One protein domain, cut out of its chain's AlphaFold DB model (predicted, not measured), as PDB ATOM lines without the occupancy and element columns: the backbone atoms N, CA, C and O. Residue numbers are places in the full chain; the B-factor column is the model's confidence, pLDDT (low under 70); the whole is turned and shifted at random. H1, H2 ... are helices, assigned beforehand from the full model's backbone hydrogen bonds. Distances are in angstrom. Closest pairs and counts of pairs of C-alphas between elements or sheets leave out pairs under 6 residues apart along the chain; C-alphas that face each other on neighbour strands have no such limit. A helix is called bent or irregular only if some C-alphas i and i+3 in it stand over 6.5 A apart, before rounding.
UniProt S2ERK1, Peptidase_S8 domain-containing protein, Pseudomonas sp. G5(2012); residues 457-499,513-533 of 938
ATOM      1  N   VAL A 457     200.774 192.188 168.650       78.31
ATOM      2  CA  VAL A 457     201.354 190.929 169.129       78.31
ATOM      3  C   VAL A 457     202.378 190.340 168.157       78.31
ATOM      4  O   VAL A 457     203.424 189.882 168.604       78.31
ATOM      5  N   GLN A 458     202.123 190.353 166.846       80.06
ATOM      6  CA  GLN A 458     203.023 189.771 165.839       80.06
ATOM      7  C   GLN A 458     204.334 190.558 165.723       80.06
ATOM      8  O   GLN A 458     205.410 189.959 165.685       80.06
ATOM      9  N   SER A 459     204.258 191.890 165.767       81.94
ATOM     10  CA  SER A 459     205.441 192.754 165.779       81.94
ATOM     11  C   SER A 459     206.291 192.529 167.036       81.94
ATOM     12  O   SER A 459     207.524 192.456 166.960       81.94
ATOM     13  N   MET A 460     205.631 192.311 168.182       86.19
ATOM     14  CA  MET A 460     206.290 191.923 169.430       86.19
ATOM     15  C   MET A 460     206.920 190.527 169.350       86.19
ATOM     16  O   MET A 460     208.055 190.345 169.787       86.19
ATOM     17  N   GLN A 461     206.232 189.543 168.756       86.25
ATOM     18  CA  GLN A 461     206.799 188.204 168.560       86.25
ATOM     19  C   GLN A 461     208.090 188.268 167.747       86.25
ATOM     20  O   GLN A 461     209.069 187.640 168.137       86.25
ATOM     21  N   ARG A 462     208.117 189.066 166.669       83.06
ATOM     22  CA  ARG A 462     209.331 189.255 165.865       83.06
ATOM     23  C   ARG A 462     210.462 189.894 166.662       83.06
ATOM     24  O   ARG A 462     211.583 189.410 166.579       83.06
ATOM     25  N   LEU A 463     210.177 190.923 167.471       84.06
ATOM     26  CA  LEU A 463     211.185 191.505 168.369       84.06
ATOM     27  C   LEU A 463     211.783 190.428 169.280       84.06
ATOM     28  O   LEU A 463     212.997 190.309 169.410       84.06
ATOM     29  N   LEU A 464     210.928 189.618 169.903       84.00
ATOM     30  CA  LEU A 464     211.379 188.559 170.796       84.00
ATOM     31  C   LEU A 464     212.144 187.451 170.056       84.00
ATOM     32  O   LEU A 464     213.099 186.918 170.617       84.00
ATOM     33  N   ASP A 465     211.775 187.121 168.818       83.06
ATOM     34  CA  ASP A 465     212.494 186.156 167.978       83.06
ATOM     35  C   ASP A 465     213.891 186.657 167.593       83.06
ATOM     36  O   ASP A 465     214.866 185.913 167.708       83.06
ATOM     37  N   GLU A 466     214.003 187.923 167.188       75.31
ATOM     38  CA  GLU A 466     215.275 188.579 166.862       75.31
ATOM     39  C   GLU A 466     216.214 188.627 168.079       75.31
ATOM     40  O   GLU A 466     217.422 188.411 167.959       75.31
ATOM     41  N   GLU A 467     215.657 188.870 169.270       74.00
ATOM     42  CA  GLU A 467     216.430 189.067 170.497       74.00
ATOM     43  C   GLU A 467     216.755 187.785 171.265       74.00
ATOM     44  O   GLU A 467     217.838 187.643 171.850       74.00
ATOM     45  N   PHE A 468     215.815 186.845 171.307       76.31
ATOM     46  CA  PHE A 468     215.893 185.653 172.152       76.31
ATOM     47  C   PHE A 468     215.889 184.342 171.365       76.31
ATOM     48  O   PHE A 468     216.110 183.286 171.970       76.31
ATOM     49  N   GLY A 469     215.715 184.412 170.045       78.81
ATOM     50  CA  GLY A 469     215.509 183.268 169.166       78.81
ATOM     51  C   GLY A 469     214.037 182.849 169.091       78.81
ATOM     52  O   GLY A 469     213.250 183.205 169.970       78.81
ATOM     53  N   PRO A 470     213.664 182.062 168.068       83.38
ATOM     54  CA  PRO A 470     212.286 181.658 167.827       83.38
ATOM     55  C   PRO A 470     211.707 180.812 168.964       83.38
ATOM     56  O   PRO A 470     212.341 179.850 169.409       83.38
ATOM     57  N   ALA A 471     210.480 181.117 169.393       85.31
ATOM     58  CA  ALA A 471     209.711 180.263 170.300       85.31
ATOM     59  C   ALA A 471     208.203 180.315 170.016       85.31
ATOM     60  O   ALA A 471     207.709 181.194 169.316       85.31
ATOM     61  N   ALA A 472     207.466 179.345 170.562       86.88
ATOM     62  CA  ALA A 472     206.012 179.345 170.473       86.88
ATOM     63  C   ALA A 472     205.432 180.503 171.297       86.88
ATOM     64  O   ALA A 472     205.726 180.626 172.487       86.88
ATOM     65  N   SER A 473     204.596 181.319 170.652       86.50
ATOM     66  CA  SER A 473     203.849 182.383 171.315       86.50
ATOM     67  C   SER A 473     202.774 181.797 172.227       86.50
ATOM     68  O   SER A 473     202.056 180.869 171.844       86.50
ATOM     69  N   ASP A 474     202.645 182.359 173.424       88.94
ATOM     70  CA  ASP A 474     201.541 182.070 174.327       88.94
ATOM     71  C   ASP A 474     200.341 182.958 173.983       88.94
ATOM     72  O   ASP A 474     200.337 184.164 174.239       88.94
ATOM     73  N   THR A 475     199.305 182.355 173.401       86.31
ATOM     74  CA  THR A 475     198.072 183.060 173.028       86.31
ATOM     75  C   THR A 475     197.230 183.486 174.231       86.31
ATOM     76  O   THR A 475     196.318 184.290 174.068       86.31
ATOM     77  N   GLY A 476     197.478 182.919 175.418       88.81
ATOM     78  CA  GLY A 476     196.806 183.296 176.663       88.81
ATOM     79  C   GLY A 476     197.490 184.448 177.399       88.81
ATOM     80  O   GLY A 476     196.928 184.967 178.364       88.81
ATOM     81  N   PHE A 477     198.686 184.855 176.966       91.38
ATOM     82  CA  PHE A 477     199.411 185.957 177.583       91.38
ATOM     83  C   PHE A 477     198.787 187.311 177.186       91.38
ATOM     84  O   PHE A 477     198.503 187.529 176.006       91.38
ATOM     85  N   PRO A 478     198.571 188.245 178.133       90.56
ATOM     86  CA  PRO A 478     197.958 189.544 177.852       90.56
ATOM     87  C   PRO A 478     198.970 190.512 177.210       90.56
ATOM     88  O   PRO A 478     199.442 191.456 177.842       90.56
ATOM     89  N   TRP A 479     199.317 190.262 175.947       87.94
ATOM     90  CA  TRP A 479     200.306 191.032 175.185       87.94
ATOM     91  C   TRP A 479     200.003 192.530 175.148       87.94
ATOM     92  O   TRP A 479     200.879 193.319 175.490       87.94
ATOM     93  N   ASP A 480     198.760 192.903 174.840       84.31
ATOM     94  CA  ASP A 480     198.316 194.304 174.745       84.31
ATOM     95  C   ASP A 480     198.533 195.092 176.042       84.31
ATOM     96  O   ASP A 480     198.643 196.312 176.030       84.31
ATOM     97  N   ARG A 481     198.592 194.390 177.178       89.44
ATOM     98  CA  ARG A 481     198.815 195.010 178.479       89.44
ATOM     99  C   ARG A 481     200.289 195.294 178.740       89.44
ATOM    100  O   ARG A 481     200.590 196.295 179.369       89.44
ATOM    101  N   TYR A 482     201.188 194.411 178.310       91.62
ATOM    102  CA  TYR A 482     202.607 194.450 178.685       91.62
ATOM    103  C   TYR A 482     203.549 194.826 177.529       91.62
ATOM    104  O   TYR A 482     204.769 194.795 177.699       91.62
ATOM    105  N   GLU A 483     203.015 195.169 176.354       88.88
ATOM    106  CA  GLU A 483     203.798 195.370 175.132       88.88
ATOM    107  C   GLU A 483     204.912 196.415 175.280       88.88
ATOM    108  O   GLU A 483     206.069 196.113 174.985       88.88
ATOM    109  N   SER A 484     204.607 197.608 175.792       89.25
ATOM    110  CA  SER A 484     205.584 198.697 175.916       89.25
ATOM    111  C   SER A 484     206.717 198.350 176.879       89.25
ATOM    112  O   SER A 484     207.880 198.637 176.594       89.25
ATOM    113  N   GLU A 485     206.408 197.675 177.988       90.50
ATOM    114  CA  GLU A 485     207.410 197.257 178.967       90.50
ATOM    115  C   GLU A 485     208.305 196.133 178.427       90.50
ATOM    116  O   GLU A 485     209.532 196.195 178.558       90.50
ATOM    117  N   ILE A 486     207.714 195.130 177.764       89.81
ATOM    118  CA  ILE A 486     208.465 194.045 177.120       89.81
ATOM    119  C   ILE A 486     209.392 194.617 176.044       89.81
ATOM    120  O   ILE A 486     210.579 194.279 176.034       89.81
ATOM    121  N   ALA A 487     208.890 195.504 175.178       88.12
ATOM    122  CA  ALA A 487     209.706 196.158 174.159       88.12
ATOM    123  C   ALA A 487     210.836 196.982 174.772       88.12
ATOM    124  O   ALA A 487     211.970 196.866 174.316       88.12
ATOM    125  N   MET A 488     210.570 197.769 175.817       84.88
ATOM    126  CA  MET A 488     211.603 198.556 176.496       84.88
ATOM    127  C   MET A 488     212.747 197.663 176.996       84.88
ATOM    128  O   MET A 488     213.922 197.930 176.728       84.88
ATOM    129  N   ILE A 489     212.412 196.576 177.696       80.38
ATOM    130  CA  ILE A 489     213.402 195.642 178.241       80.38
ATOM    131  C   ILE A 489     214.147 194.918 177.106       80.38
ATOM    132  O   ILE A 489     215.376 194.799 177.155       80.38
ATOM    133  N   ALA A 490     213.433 194.468 176.070       79.81
ATOM    134  CA  ALA A 490     214.016 193.770 174.927       79.81
ATOM    135  C   ALA A 490     214.954 194.673 174.106       79.81
ATOM    136  O   ALA A 490     216.076 194.261 173.819       79.81
ATOM    137  N   LEU A 491     214.561 195.915 173.803       76.62
ATOM    138  CA  LEU A 491     215.388 196.882 173.067       76.62
ATOM    139  C   LEU A 491     216.637 197.288 173.858       76.62
ATOM    140  O   LEU A 491     217.733 197.361 173.294       76.62
ATOM    141  N   ASN A 492     216.521 197.483 175.176       71.88
ATOM    142  CA  ASN A 492     217.705 197.739 175.999       71.88
ATOM    143  C   ASN A 492     218.644 196.517 176.012       71.88
ATOM    144  O   ASN A 492     219.867 196.659 175.960       71.88
ATOM    145  N   GLN A 493     218.099 195.294 175.999       68.44
ATOM    146  CA  GLN A 493     218.911 194.083 175.882       68.44
ATOM    147  C   GLN A 493     219.582 193.940 174.502       68.44
ATOM    148  O   GLN A 493     220.750 193.532 174.438       68.44
ATOM    149  N   ALA A 494     218.876 194.278 173.421       65.25
ATOM    150  CA  ALA A 494     219.388 194.264 172.051       65.25
ATOM    151  C   ALA A 494     220.677 195.074 171.940       65.25
ATOM    152  O   ALA A 494     221.718 194.558 171.517       65.25
ATOM    153  N   ARG A 495     220.629 196.300 172.472       61.28
ATOM    154  CA  ARG A 495     221.766 197.216 172.571       61.28
ATOM    155  C   ARG A 495     222.948 196.592 173.323       61.28
ATOM    156  O   ARG A 495     224.075 196.605 172.832       61.28
ATOM    157  N   LEU A 496     222.704 195.991 174.491       54.91
ATOM    158  CA  LEU A 496     223.765 195.446 175.353       54.91
ATOM    159  C   LEU A 496     224.439 194.177 174.799       54.91
ATOM    160  O   LEU A 496     225.593 193.894 175.125       54.91
ATOM    161  N   THR A 497     223.740 193.371 173.997       51.62
ATOM    162  CA  THR A 497     224.264 192.075 173.514       51.62
ATOM    163  C   THR A 497     225.104 192.171 172.236       51.62
ATOM    164  O   THR A 497     225.751 191.193 171.858       51.62
ATOM    165  N   GLY A 498     225.176 193.347 171.607       42.75
ATOM    166  CA  GLY A 498     225.794 193.573 170.297       42.75
ATOM    167  C   GLY A 498     227.322 193.432 170.182       42.75
ATOM    168  O   GLY A 498     227.848 193.743 169.117       42.75
ATOM    169  N   SER A 499     228.075 192.996 171.207       34.44
ATOM    170  CA  SER A 499     229.553 192.907 171.094       34.44
ATOM    171  C   SER A 499     230.300 191.807 171.869       34.44
ATOM    172  O   SER A 499     231.528 191.807 171.855       34.44
ATOM    173  N   ARG A 513     214.705 195.878 184.951       70.75
ATOM    174  CA  ARG A 513     213.874 194.975 185.743       70.75
ATOM    175  C   ARG A 513     212.403 195.149 185.361       70.75
ATOM    176  O   ARG A 513     211.949 196.288 185.288       70.75
ATOM    177  N   PRO A 514     211.667 194.047 185.175       81.88
ATOM    178  CA  PRO A 514     210.239 194.114 184.945       81.88
ATOM    179  C   PRO A 514     209.506 194.496 186.232       81.88
ATOM    180  O   PRO A 514     209.953 194.228 187.353       81.88
ATOM    181  N   SER A 515     208.353 195.116 186.049       87.12
ATOM    182  CA  SER A 515     207.331 195.343 187.053       87.12
ATOM    183  C   SER A 515     206.925 194.011 187.683       87.12
ATOM    184  O   SER A 515     206.973 192.966 187.021       87.12
ATOM    185  N   PRO A 516     206.486 194.002 188.952       85.31
ATOM    186  CA  PRO A 516     205.991 192.775 189.566       85.31
ATOM    187  C   PRO A 516     204.850 192.130 188.777       85.31
ATOM    188  O   PRO A 516     204.800 190.909 188.682       85.31
ATOM    189  N   GLN A 517     203.981 192.940 188.165       91.00
ATOM    190  CA  GLN A 517     202.864 192.479 187.345       91.00
ATOM    191  C   GLN A 517     203.342 191.739 186.087       91.00
ATOM    192  O   GLN A 517     202.891 190.619 185.837       91.00
ATOM    193  N   LEU A 518     204.291 192.312 185.329       91.00
ATOM    194  CA  LEU A 518     204.890 191.622 184.183       91.00
ATOM    195  C   LEU A 518     205.658 190.383 184.640       91.00
ATOM    196  O   LEU A 518     205.500 189.319 184.052       91.00
ATOM    197  N   SER A 519     206.453 190.490 185.703       87.44
ATOM    198  CA  SER A 519     207.209 189.361 186.246       87.44
ATOM    199  C   SER A 519     206.299 188.182 186.613       87.44
ATOM    200  O   SER A 519     206.594 187.038 186.262       87.44
ATOM    201  N   GLU A 520     205.183 188.445 187.295       89.19
ATOM    202  CA  GLU A 520     204.197 187.429 187.664       89.19
ATOM    203  C   GLU A 520     203.546 186.805 186.424       89.19
ATOM    204  O   GLU A 520     203.576 185.580 186.280       89.19
ATOM    205  N   ALA A 521     203.042 187.622 185.495       91.50
ATOM    206  CA  ALA A 521     202.417 187.138 184.265       91.50
ATOM    207  C   ALA A 521     203.394 186.314 183.408       91.50
ATOM    208  O   ALA A 521     203.066 185.226 182.933       91.50
ATOM    209  N   ALA A 522     204.625 186.800 183.249       89.50
ATOM    210  CA  ALA A 522     205.663 186.154 182.461       89.50
ATOM    211  C   ALA A 522     206.123 184.827 183.084       89.50
ATOM    212  O   ALA A 522     206.423 183.882 182.355       89.50
ATOM    213  N   SER A 523     206.127 184.718 184.419       87.31
ATOM    214  CA  SER A 523     206.472 183.473 185.127       87.31
ATOM    215  C   SER A 523     205.480 182.330 184.888       87.31
ATOM    216  O   SER A 523     205.839 181.163 185.052       87.31
ATOM    217  N   GLN A 524     204.250 182.662 184.492       89.75
ATOM    218  CA  GLN A 524     203.168 181.713 184.226       89.75
ATOM    219  C   GLN A 524     203.006 181.402 182.732       89.75
ATOM    220  O   GLN A 524     202.220 180.523 182.379       89.75
ATOM    221  N   SER A 525     203.734 182.101 181.856       90.25
ATOM    222  CA  SER A 525     203.570 181.958 180.414       90.25
ATOM    223  C   SER A 525     204.186 180.666 179.875       90.25
ATOM    224  O   SER A 525     205.251 180.220 180.312       90.25
ATOM    225  N   ALA A 526     203.534 180.088 178.864       89.19
ATOM    226  CA  ALA A 526     204.086 178.989 178.075       89.19
ATOM    227  C   ALA A 526     205.218 179.444 177.128       89.19
ATOM    228  O   ALA A 526     206.001 178.615 176.655       89.19
ATOM    229  N   ASP A 527     205.329 180.748 176.863       89.38
ATOM    230  CA  ASP A 527     206.386 181.311 176.035       89.38
ATOM    231  C   ASP A 527     207.712 181.340 176.806       89.38
ATOM    232  O   ASP A 527     207.953 182.151 177.704       89.38
ATOM    233  N   THR A 528     208.626 180.453 176.423       85.19
ATOM    234  CA  THR A 528     209.927 180.320 177.095       85.19
ATOM    235  C   THR A 528     210.813 181.569 177.009       85.19
ATOM    236  O   THR A 528     211.742 181.704 177.815       85.19
ATOM    237  N   ARG A 529     210.545 182.499 176.079       86.12
ATOM    238  CA  ARG A 529     211.251 183.790 176.007       86.12
ATOM    239  C   ARG A 529     210.796 184.706 177.141       86.12
ATOM    240  O   ARG A 529     211.646 185.346 177.764       86.12
ATOM    241  N   LEU A 530     209.501 184.689 177.474       84.50
ATOM    242  CA  LEU A 530     208.920 185.481 178.563       84.50
ATOM    243  C   LEU A 530     209.450 185.061 179.943       84.50
ATOM    244  O   LEU A 530     209.642 185.908 180.810       84.50
ATOM    245  N   LEU A 531     209.864 183.804 180.128       78.25
ATOM    246  CA  LEU A 531     210.516 183.354 181.369       78.25
ATOM    247  C   LEU A 531     211.810 184.120 181.716       78.25
ATOM    248  O   LEU A 531     212.293 184.041 182.847       78.25
ATOM    249  N   ARG A 532     212.402 184.861 180.768       72.75
ATOM    250  CA  ARG A 532     213.553 185.744 181.032       72.75
ATOM    251  C   ARG A 532     213.170 187.042 181.747       72.75
ATOM    252  O   ARG A 532     214.047 187.655 182.347       72.75
ATOM    253  N   PHE A 533     211.892 187.408 181.700       74.38
ATOM    254  CA  PHE A 533     211.289 188.556 182.374       74.38
ATOM    255  C   PHE A 533     210.671 188.159 183.726       74.38
ATOM    256  O   PHE A 533     210.243 189.016 184.483       74.38
TER     257      PHE A 533
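What this domain is: This is residues 457 to 499 and 513 to 533 of the 938 residues of the protein "Peptidase_S8 domain-containing protein" of Pseudomonas sp. G5(2012) (UniProt S2ERK1). The long helix H2 and the shorter H1 lie side by side and run the same way, and residues 469 to 478 lead back from the end of H1 to the beginning of H2. The short helix H3 stands crosswise near the first part of H2, away from H1, and the stretch after it, residues 524 to 533, folds back in a loop; the far end of H2 and residues 498 to 499 extend along the longest axis. The printed part has 64 residues with three named helices, H1, H2 and H3 in that order along the chain, and no named strand. Its class is all helix, with 39 residues in the named helices. The whole is compact, with a radius of gyration of the C-alphas of 10.9 A and spans of 34 by 23 by 17 A.

Where its parts are: H2, the longest helix, holds residues 479 to 497 and measures 24.0 A from its first to its last C-alpha; C-alpha 479 is at (200.306, 191.032, 175.185) and C-alpha 497 at (224.264, 192.075, 173.514). H1 holds residues 457 to 468 and measures 15.8 A, beginning with C-alpha 457 at (201.354, 190.929, 169.129). H3 holds residues 516 to 523, and its last C-alpha, 523, is at (206.472, 183.473, 185.127).

How they stand to each other: H2 is irregular, with the C-alphas of Arg 481 and Ser 484 8.1 A apart, and it has a kink of 38 degrees near residue 486. H1 touches H2, and their closest C-alphas, those of Val 457 and Trp 479, are 6.1 A apart. The two helices run the same way at a shallow tilt of 26 degrees. H2 and H3 are close but not clearly touching, with the closest C-alphas, those of Tyr 482 and Leu 518, 6.6 A apart. Their lines are about perpendicular, at 83 degrees. H1 and H3 are apart. In H1 and H3 every O i to N i+4 pair is within hydrogen-bond range, while in H2 13 of 15 are.

The domain as a whole: The two C-alphas farthest apart, those of Gly 476 and Ser 499, are 34.6 A from each other. Residues 500 to 512 are not printed, and the C-alphas of residues 499 and 513 are 21.6 A apart across this cut, which falls in the link from H2 to H3. The link from H1 to H2, with 10 residues, is short. The mean pLDDT of the printed part is 81.3, and residues 493 to 499 are under 70.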